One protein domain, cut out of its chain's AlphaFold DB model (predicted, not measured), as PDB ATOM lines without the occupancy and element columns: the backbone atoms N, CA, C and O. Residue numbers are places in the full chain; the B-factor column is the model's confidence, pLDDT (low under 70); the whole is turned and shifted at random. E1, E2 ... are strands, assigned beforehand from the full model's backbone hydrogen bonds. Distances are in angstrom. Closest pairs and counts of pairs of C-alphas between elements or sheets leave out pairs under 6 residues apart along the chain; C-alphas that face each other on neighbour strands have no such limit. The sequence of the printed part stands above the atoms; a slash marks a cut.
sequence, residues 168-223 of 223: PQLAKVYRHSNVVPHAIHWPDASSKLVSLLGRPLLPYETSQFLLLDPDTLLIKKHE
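This is residues 168 to 223 of the 223 residues of an uncharacterized protein of Xanthomonas sp. JAI131 (UniProt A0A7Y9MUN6). With little regular structure, this is a slender hairpin, E1 and E2, whose E2 runs on to pair with short E3, while a long looping tail, residues 197 to 223, crosses the end of E2 that pairs with E3, its residues 211 to 212 pairing with residues 183 to 184 of E2. The 56 printed residues hold three named strands and no named helix; the sheet, E1 - E2 - E3, is antiparallel. The class is all strand, with only 14 residues in named elements. The whole is compact, radius of gyration of the C-alphas 11.1 A, spanning 34 by 25 by 19 A.

E1, residues 170 to 173, and E2, residues 179 to 185, form a hairpin at 158 degrees, with N 172 and O 180 2.9 A apart. E2 and E3, residues 194 to 196, form another at 155 degrees, with N 184 and O 195 2.9 A apart. The pairing is staggered: E2 pairs with E1 over its residues 179 to 182 and with E3 over its residues 183 to 185. The three make a meander, each strand the antiparallel neighbour of the one before. E1 and E3 are apart. Residues 211 to 212 pair parallel with 183 to 184 of E2 and antiparallel with 219 to 220.

E1 begins at C-alpha 170 (9.762, -0.276, 19.314). E2 is 19.7 A long. E3 ends at C-alpha 196 (3.372, 5.107, 17.575).

The farthest C-alphas, His 176 and Ser 190, are 34.8 A apart. The printed part has no cut. The link E1 to E2 is tight and E2 to E3 short. Residue 223 is under 70 in pLDDT.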
ATOM      1  N   PRO A 168       2.842  -2.168  22.236       93.94
ATOM      2  CA  PRO A 168       4.279  -2.207  22.434       93.94
ATOM      3  C   PRO A 168       4.945  -1.006  21.755       93.94
ATOM      4  O   PRO A 168       4.452  -0.451  20.774       93.94
ATOM      5  N   GLN A 169       6.098  -0.604  22.283       94.06
ATOM      6  CA  GLN A 169       6.898   0.481  21.723       94.06
ATOM      7  C   GLN A 169       8.206  -0.092  21.197       94.06
ATOM      8  O   GLN A 169       8.928  -0.759  21.937       94.06
ATOM      9  N   LEU A 170       8.531   0.194  19.937       94.31
ATOM     10  CA  LEU A 170       9.762  -0.276  19.314       94.31
ATOM     11  C   LEU A 170      10.585   0.897  18.789       94.31
ATOM     12  O   LEU A 170      10.090   1.775  18.085       94.31
ATOM     13  N   ALA A 171      11.874   0.889  19.112       94.12
ATOM     14  CA  ALA A 171      12.841   1.838  18.589       94.12
ATOM     15  C   ALA A 171      14.171   1.135  18.325       94.12
ATOM     16  O   ALA A 171      14.639   0.339  19.138       94.12
ATOM     17  N   LYS A 172      14.801   1.461  17.197       93.62
ATOM     18  CA  LYS A 172      16.104   0.921  16.808       93.62
ATOM     19  C   LYS A 172      17.176   1.984  16.967       93.62
ATOM     20  O   LYS A 172      17.047   3.073  16.414       93.62
ATOM     21  N   VAL A 173      18.238   1.656  17.698       93.38
ATOM     22  CA  VAL A 173      19.421   2.512  17.839       93.38
ATOM     23  C   VAL A 173      20.470   2.092  16.811       93.38
ATOM     24  O   VAL A 173      20.832   0.920  16.728       93.38
ATOM     25  N   TYR A 174      20.995   3.048  16.053       91.94
ATOM     26  CA  TYR A 174      22.042   2.840  15.060       91.94
ATOM     27  C   TYR A 174      23.408   3.328  15.545       91.94
ATOM     28  O   TYR A 174      23.514   4.241  16.364       91.94
ATOM     29  N   ARG A 175      24.475   2.760  14.966       88.75
ATOM     30  CA  ARG A 175      25.870   3.150  15.247       88.75
ATOM     31  C   ARG A 175      26.188   4.598  14.876       88.75
ATOM     32  O   ARG A 175      27.063   5.207  15.465       88.75
ATOM     33  N   HIS A 176      25.465   5.167  13.917       82.50
ATOM     34  CA  HIS A 176      25.598   6.574  13.542       82.50
ATOM     35  C   HIS A 176      24.793   7.504  14.476       82.50
ATOM     36  O   HIS A 176      24.418   8.605  14.083       82.50
ATOM     37  N   SER A 177      24.515   7.061  15.712       76.81
ATOM     38  CA  SER A 177      23.864   7.860  16.757       76.81
ATOM     39  C   SER A 177      22.498   8.422  16.338       76.81
ATOM     40  O   SER A 177      22.171   9.570  16.652       76.81
ATOM     41  N   ASN A 178      21.714   7.588  15.643       86.75
ATOM     42  CA  ASN A 178      20.302   7.821  15.349       86.75
ATOM     43  C   ASN A 178      19.433   6.748  16.010       86.75
ATOM     44  O   ASN A 178      19.798   5.574  16.068       86.75
ATOM     45  N   VAL A 179      18.255   7.156  16.459       91.50
ATOM     46  CA  VAL A 179      17.210   6.318  17.027       91.50
ATOM     47  C   VAL A 179      16.001   6.481  16.135       91.50
ATOM     48  O   VAL A 179      15.531   7.597  15.927       91.50
ATOM     49  N   VAL A 180      15.505   5.367  15.610       92.25
ATOM     50  CA  VAL A 180      14.341   5.348  14.727       92.25
ATOM     51  C   VAL A 180      13.228   4.561  15.415       92.25
ATOM     52  O   VAL A 180      13.341   3.335  15.548       92.25
ATOM     53  N   PRO A 181      12.179   5.246  15.897       93.19
ATOM     54  CA  PRO A 181      10.930   4.611  16.289       93.19
ATOM     55  C   PRO A 181      10.318   3.835  15.124       93.19
ATOM     56  O   PRO A 181      10.495   4.213  13.968       93.19
ATOM     57  N   HIS A 182       9.576   2.782  15.440       93.88
ATOM     58  CA  HIS A 182       8.699   2.108  14.491       93.88
ATOM     59  C   HIS A 182       7.259   2.280  14.968       93.88
ATOM     60  O   HIS A 182       6.973   2.159  16.163       93.88
ATOM     61  N   ALA A 183       6.368   2.589  14.031       94.62
ATOM     62  CA  ALA A 183       4.942   2.432  14.244       94.62
ATOM     63  C   ALA A 183       4.603   0.937  14.194       94.62
ATOM     64  O   ALA A 183       5.317   0.158  13.561       94.62
ATOM     65  N   ILE A 184       3.539   0.522  14.871       94.38
ATOM     66  CA  ILE A 184       3.155  -0.887  14.978       94.38
ATOM     67  C   ILE A 184       1.653  -1.002  14.746       94.38
ATOM     68  O   ILE A 184       0.882  -0.249  15.344       94.38
ATOM     69  N   HIS A 185       1.239  -1.952  13.909       93.44
ATOM     70  CA  HIS A 185      -0.165  -2.358  13.861       93.44
ATOM     71  C   HIS A 185      -0.544  -3.061  15.161       93.44
ATOM     72  O   HIS A 185       0.118  -4.022  15.547       93.44
ATOM     73  N   TRP A 186      -1.577  -2.596  15.861       94.44
ATOM     74  CA  TRP A 186      -1.913  -3.145  17.174       94.44
ATOM     75  C   TRP A 186      -3.426  -3.251  17.408       94.44
ATOM     76  O   TRP A 186      -4.108  -2.240  17.275       94.44
ATOM     77  N   PRO A 187      -3.960  -4.414  17.844       92.12
ATOM     78  CA  PRO A 187      -3.248  -5.624  18.273       92.12
ATOM     79  C   PRO A 187      -2.629  -6.435  17.137       92.12
ATOM     80  O   PRO A 187      -1.674  -7.158  17.390       92.12
ATOM     81  N   ASP A 188      -3.122  -6.288  15.912       91.62
ATOM     82  CA  ASP A 188      -2.686  -6.996  14.706       91.62
ATOM     83  C   ASP A 188      -2.947  -6.129  13.458       91.62
ATOM     84  O   ASP A 188      -3.555  -5.057  13.547       91.62
ATOM     85  N   ALA A 189      -2.498  -6.585  12.285       87.81
ATOM     86  CA  ALA A 189      -2.683  -5.863  11.022       87.81
ATOM     87  C   ALA A 189      -4.160  -5.714  10.596       87.81
ATOM     88  O   ALA A 189      -4.503  -4.755   9.900       87.81
ATOM     89  N   SER A 190      -5.052  -6.615  11.025       87.25
ATOM     90  CA  SER A 190      -6.475  -6.583  10.657       87.25
ATOM     91  C   SER A 190      -7.235  -5.454  11.355       87.25
ATOM     92  O   SER A 190      -8.172  -4.895  10.784       87.25
ATOM     93  N   SER A 191      -6.774  -5.055  12.544       84.31
ATOM     94  CA  SER A 191      -7.355  -3.953  13.316       84.31
ATOM     95  C   SER A 191      -7.302  -2.599  12.598       84.31
ATOM     96  O   SER A 191      -8.063  -1.698  12.944       84.31
ATOM     97  N   LYS A 192      -6.387  -2.435  11.625       83.69
ATOM     98  CA  LYS A 192      -6.031  -1.162  10.965       83.69
ATOM     99  C   LYS A 192      -5.604  -0.042  11.922       83.69
ATOM    100  O   LYS A 192      -5.340   1.070  11.476       83.69
ATOM    101  N   LEU A 193      -5.495  -0.320  13.219       90.31
ATOM    102  CA  LEU A 193      -5.026   0.636  14.205       90.31
ATOM    103  C   LEU A 193      -3.507   0.663  14.169       90.31
ATOM    104  O   LEU A 193      -2.838  -0.370  14.262       90.31
ATOM    105  N   VAL A 194      -2.967   1.864  14.023       93.25
ATOM    106  CA  VAL A 194      -1.531   2.109  14.031       93.25
ATOM    107  C   VAL A 194      -1.190   2.833  15.315       93.25
ATOM    108  O   VAL A 194      -1.754   3.882  15.616       93.25
ATOM    109  N   SER A 195      -0.244   2.283  16.064       94.44
ATOM    110  CA  SER A 195       0.279   2.901  17.271       94.44
ATOM    111  C   SER A 195       1.711   3.363  17.065       94.44
ATOM    112  O   SER A 195       2.545   2.637  16.524       94.44
ATOM    113  N   LEU A 196       2.023   4.559  17.556       94.00
ATOM    114  CA  LEU A 196       3.372   5.107  17.575       94.00
ATOM    115  C   LEU A 196       3.763   5.438  19.013       94.00
ATOM    116  O   LEU A 196       3.082   6.209  19.689       94.00
ATOM    117  N   LEU A 197       4.876   4.860  19.480       90.69
ATOM    118  CA  LEU A 197       5.383   5.048  20.849       90.69
ATOM    119  C   LEU A 197       4.302   4.798  21.920       90.69
ATOM    120  O   LEU A 197       4.192   5.530  22.900       90.69
ATOM    121  N   GLY A 198       3.488   3.760  21.715       89.31
ATOM    122  CA  GLY A 198       2.471   3.314  22.669       89.31
ATOM    123  C   GLY A 198       1.111   3.994  22.513       89.31
ATOM    124  O   GLY A 198       0.131   3.512  23.083       89.31
ATOM    125  N   ARG A 199       1.030   5.078  21.731       91.62
ATOM    126  CA  ARG A 199      -0.199   5.840  21.493       91.62
ATOM    127  C   ARG A 199      -0.834   5.440  20.154       91.62
ATOM    128  O   ARG A 199      -0.156   5.571  19.135       91.62
ATOM    129  N   PRO A 200      -2.118   5.042  20.126       93.19
ATOM    130  CA  PRO A 200      -2.873   4.925  18.883       93.19
ATOM    131  C   PRO A 200      -2.925   6.271  18.152       93.19
ATOM    132  O   PRO A 200      -3.216   7.309  18.757       93.19
ATOM    133  N   LEU A 201      -2.615   6.255  16.861       93.12
ATOM    134  CA  LEU A 201      -2.743   7.424  16.004       93.12
ATOM    135  C   LEU A 201      -4.219   7.768  15.812       93.12
ATOM    136  O   LEU A 201      -5.085   6.893  15.743       93.12
ATOM    137  N   LEU A 202      -4.503   9.063  15.745       91.69
ATOM    138  CA  LEU A 202      -5.819   9.558  15.371       91.69
ATOM    139  C   LEU A 202      -6.061   9.294  13.876       91.69
ATOM    140  O   LEU A 202      -5.098   9.201  13.117       91.69
ATOM    141  N   PRO A 203      -7.324   9.232  13.414       87.62
ATOM    142  CA  PRO A 203      -7.636   8.857  12.030       87.62
ATOM    143  C   PRO A 203      -6.991   9.740  10.951       87.62
ATOM    144  O   PRO A 203      -6.827   9.301   9.820       87.62
ATOM    145  N   TYR A 204      -6.649  10.983  11.290       88.50
ATOM    146  CA  TYR A 204      -6.016  11.946  10.385       88.50
ATOM    147  C   TYR A 204      -4.488  12.018  10.537       88.50
ATOM    148  O   TYR A 204      -3.834  12.773   9.820       88.50
ATOM    149  N   GLU A 205      -3.902  11.302  11.501       88.94
ATOM    150  CA  GLU A 205      -2.462  11.312  11.739       88.94
ATOM    151  C   GLU A 205      -1.764  10.256  10.884       88.94
ATOM    152  O   GLU A 205      -2.067   9.068  10.951       88.94
ATOM    153  N   THR A 206      -0.745  10.680  10.144       85.00
ATOM    154  CA  THR A 206       0.144   9.776   9.414       85.00
ATOM    155  C   THR A 206       1.500   9.687  10.100       85.00
ATOM    156  O   THR A 206       2.122  10.706  10.410       85.00
ATOM    157  N   SER A 207       2.000   8.469  10.303       86.06
ATOM    158  CA  SER A 207       3.366   8.260  10.779       86.06
ATOM    159  C   SER A 207       4.372   8.443   9.643       86.06
ATOM    160  O   SER A 207       4.279   7.792   8.611       86.06
ATOM    161  N   GLN A 208       5.404   9.254   9.864       88.44
ATOM    162  CA  GLN A 208       6.593   9.293   8.999       88.44
ATOM    163  C   GLN A 208       7.547   8.106   9.237       88.44
ATOM    164  O   GLN A 208       8.523   7.920   8.510       88.44
ATOM    165  N   PHE A 209       7.307   7.330  10.297       91.00
ATOM    166  CA  PHE A 209       8.120   6.178  10.665       91.00
ATOM    167  C   PHE A 209       7.620   4.907   9.997       91.00
ATOM    168  O   PHE A 209       6.434   4.766   9.695       91.00
ATOM    169  N   LEU A 210       8.541   3.963   9.834       92.62
ATOM    170  CA  LEU A 210       8.231   2.651   9.296       92.62
ATOM    171  C   LEU A 210       7.237   1.908  10.196       92.62
ATOM    172  O   LEU A 210       7.320   1.977  11.423       92.62
ATOM    173  N   LEU A 211       6.322   1.196   9.552       93.25
ATOM    174  CA  LEU A 211       5.242   0.432  10.147       93.25
ATOM    175  C   LEU A 211       5.624  -1.045  10.207       93.25
ATOM    176  O   LEU A 211       5.946  -1.643   9.182       93.25
ATOM    177  N   LEU A 212       5.595  -1.611  11.406       94.25
ATOM    178  CA  LEU A 212       5.823  -3.022  11.674       94.25
ATOM    179  C   LEU A 212       4.480  -3.750  11.794       94.25
ATOM    180  O   LEU A 212       3.621  -3.368  12.593       94.25
ATOM    181  N   ASP A 213       4.340  -4.839  11.048       93.81
ATOM    182  CA  ASP A 213       3.321  -5.850  11.309       93.81
ATOM    183  C   ASP A 213       3.799  -6.749  12.467       93.81
ATOM    184  O   ASP A 213       4.865  -7.366  12.361       93.81
ATOM    185  N   PRO A 214       3.064  -6.816  13.594       93.12
ATOM    186  CA  PRO A 214       3.505  -7.556  14.769       93.12
ATOM    187  C   PRO A 214       3.539  -9.072  14.549       93.12
ATOM    188  O   PRO A 214       4.214  -9.751  15.318       93.12
ATOM    189  N   ASP A 215       2.829  -9.609  13.553       93.44
ATOM    190  CA  ASP A 215       2.709 -11.044  13.287       93.44
ATOM    191  C   ASP A 215       3.726 -11.520  12.259       93.44
ATOM    192  O   ASP A 215       4.455 -12.481  12.511       93.44
ATOM    193  N   THR A 216       3.814 -10.818  11.128       93.31
ATOM    194  CA  THR A 216       4.754 -11.171  10.053       93.31
ATOM    195  C   THR A 216       6.158 -10.619  10.281       93.31
ATOM    196  O   THR A 216       7.104 -11.077   9.642       93.31
ATOM    197  N   LEU A 217       6.307  -9.645  11.189       92.38
ATOM    198  CA  LEU A 217       7.549  -8.916  11.471       92.38
ATOM    199  C   LEU A 217       8.099  -8.139  10.262       92.38
ATOM    200  O   LEU A 217       9.239  -7.670  10.276       92.38
ATOM    201  N   LEU A 218       7.284  -7.975   9.217       92.12
ATOM    202  CA  LEU A 218       7.631  -7.204   8.034       92.12
ATOM    203  C   LEU A 218       7.449  -5.713   8.296       92.12
ATOM    204  O   LEU A 218       6.510  -5.276   8.962       92.12
ATOM    205  N   ILE A 219       8.361  -4.930   7.725       90.19
ATOM    206  CA  ILE A 219       8.400  -3.481   7.875       90.19
ATOM    207  C   ILE A 219       8.021  -2.831   6.542       90.19
ATOM    208  O   ILE A 219       8.603  -3.151   5.505       90.19
ATOM    209  N   LYS A 220       7.065  -1.901   6.568       89.75
ATOM    210  CA  LYS A 220       6.589  -1.138   5.403       89.75
ATOM    211  C   LYS A 220       6.562   0.360   5.710       89.75
ATOM    212  O   LYS A 220       6.753   0.773   6.853       89.75
ATOM    213  N   LYS A 221       6.357   1.201   4.695       83.94
ATOM    214  CA  LYS A 221       6.004   2.609   4.932       83.94
ATOM    215  C   LYS A 221       4.536   2.686   5.359       83.94
ATOM    216  O   LYS A 221       3.744   1.845   4.950       83.94
ATOM    217  N   HIS A 222       4.211   3.655   6.208       78.81
ATOM    218  CA  HIS A 222       2.824   3.991   6.501       78.81
ATOM    219  C   HIS A 222       2.287   4.782   5.303       78.81
ATOM    220  O   HIS A 222       2.795   5.871   5.026       78.81
ATOM    221  N   GLU A 223       1.370   4.172   4.557       65.12
ATOM    222  CA  GLU A 223       0.692   4.762   3.394       65.12
ATOM    223  C   GLU A 223      -0.614   5.436   3.810       65.12
ATOM    224  O   GLU A 223      -1.306   4.879   4.695       65.12
TER     225      GLU A 223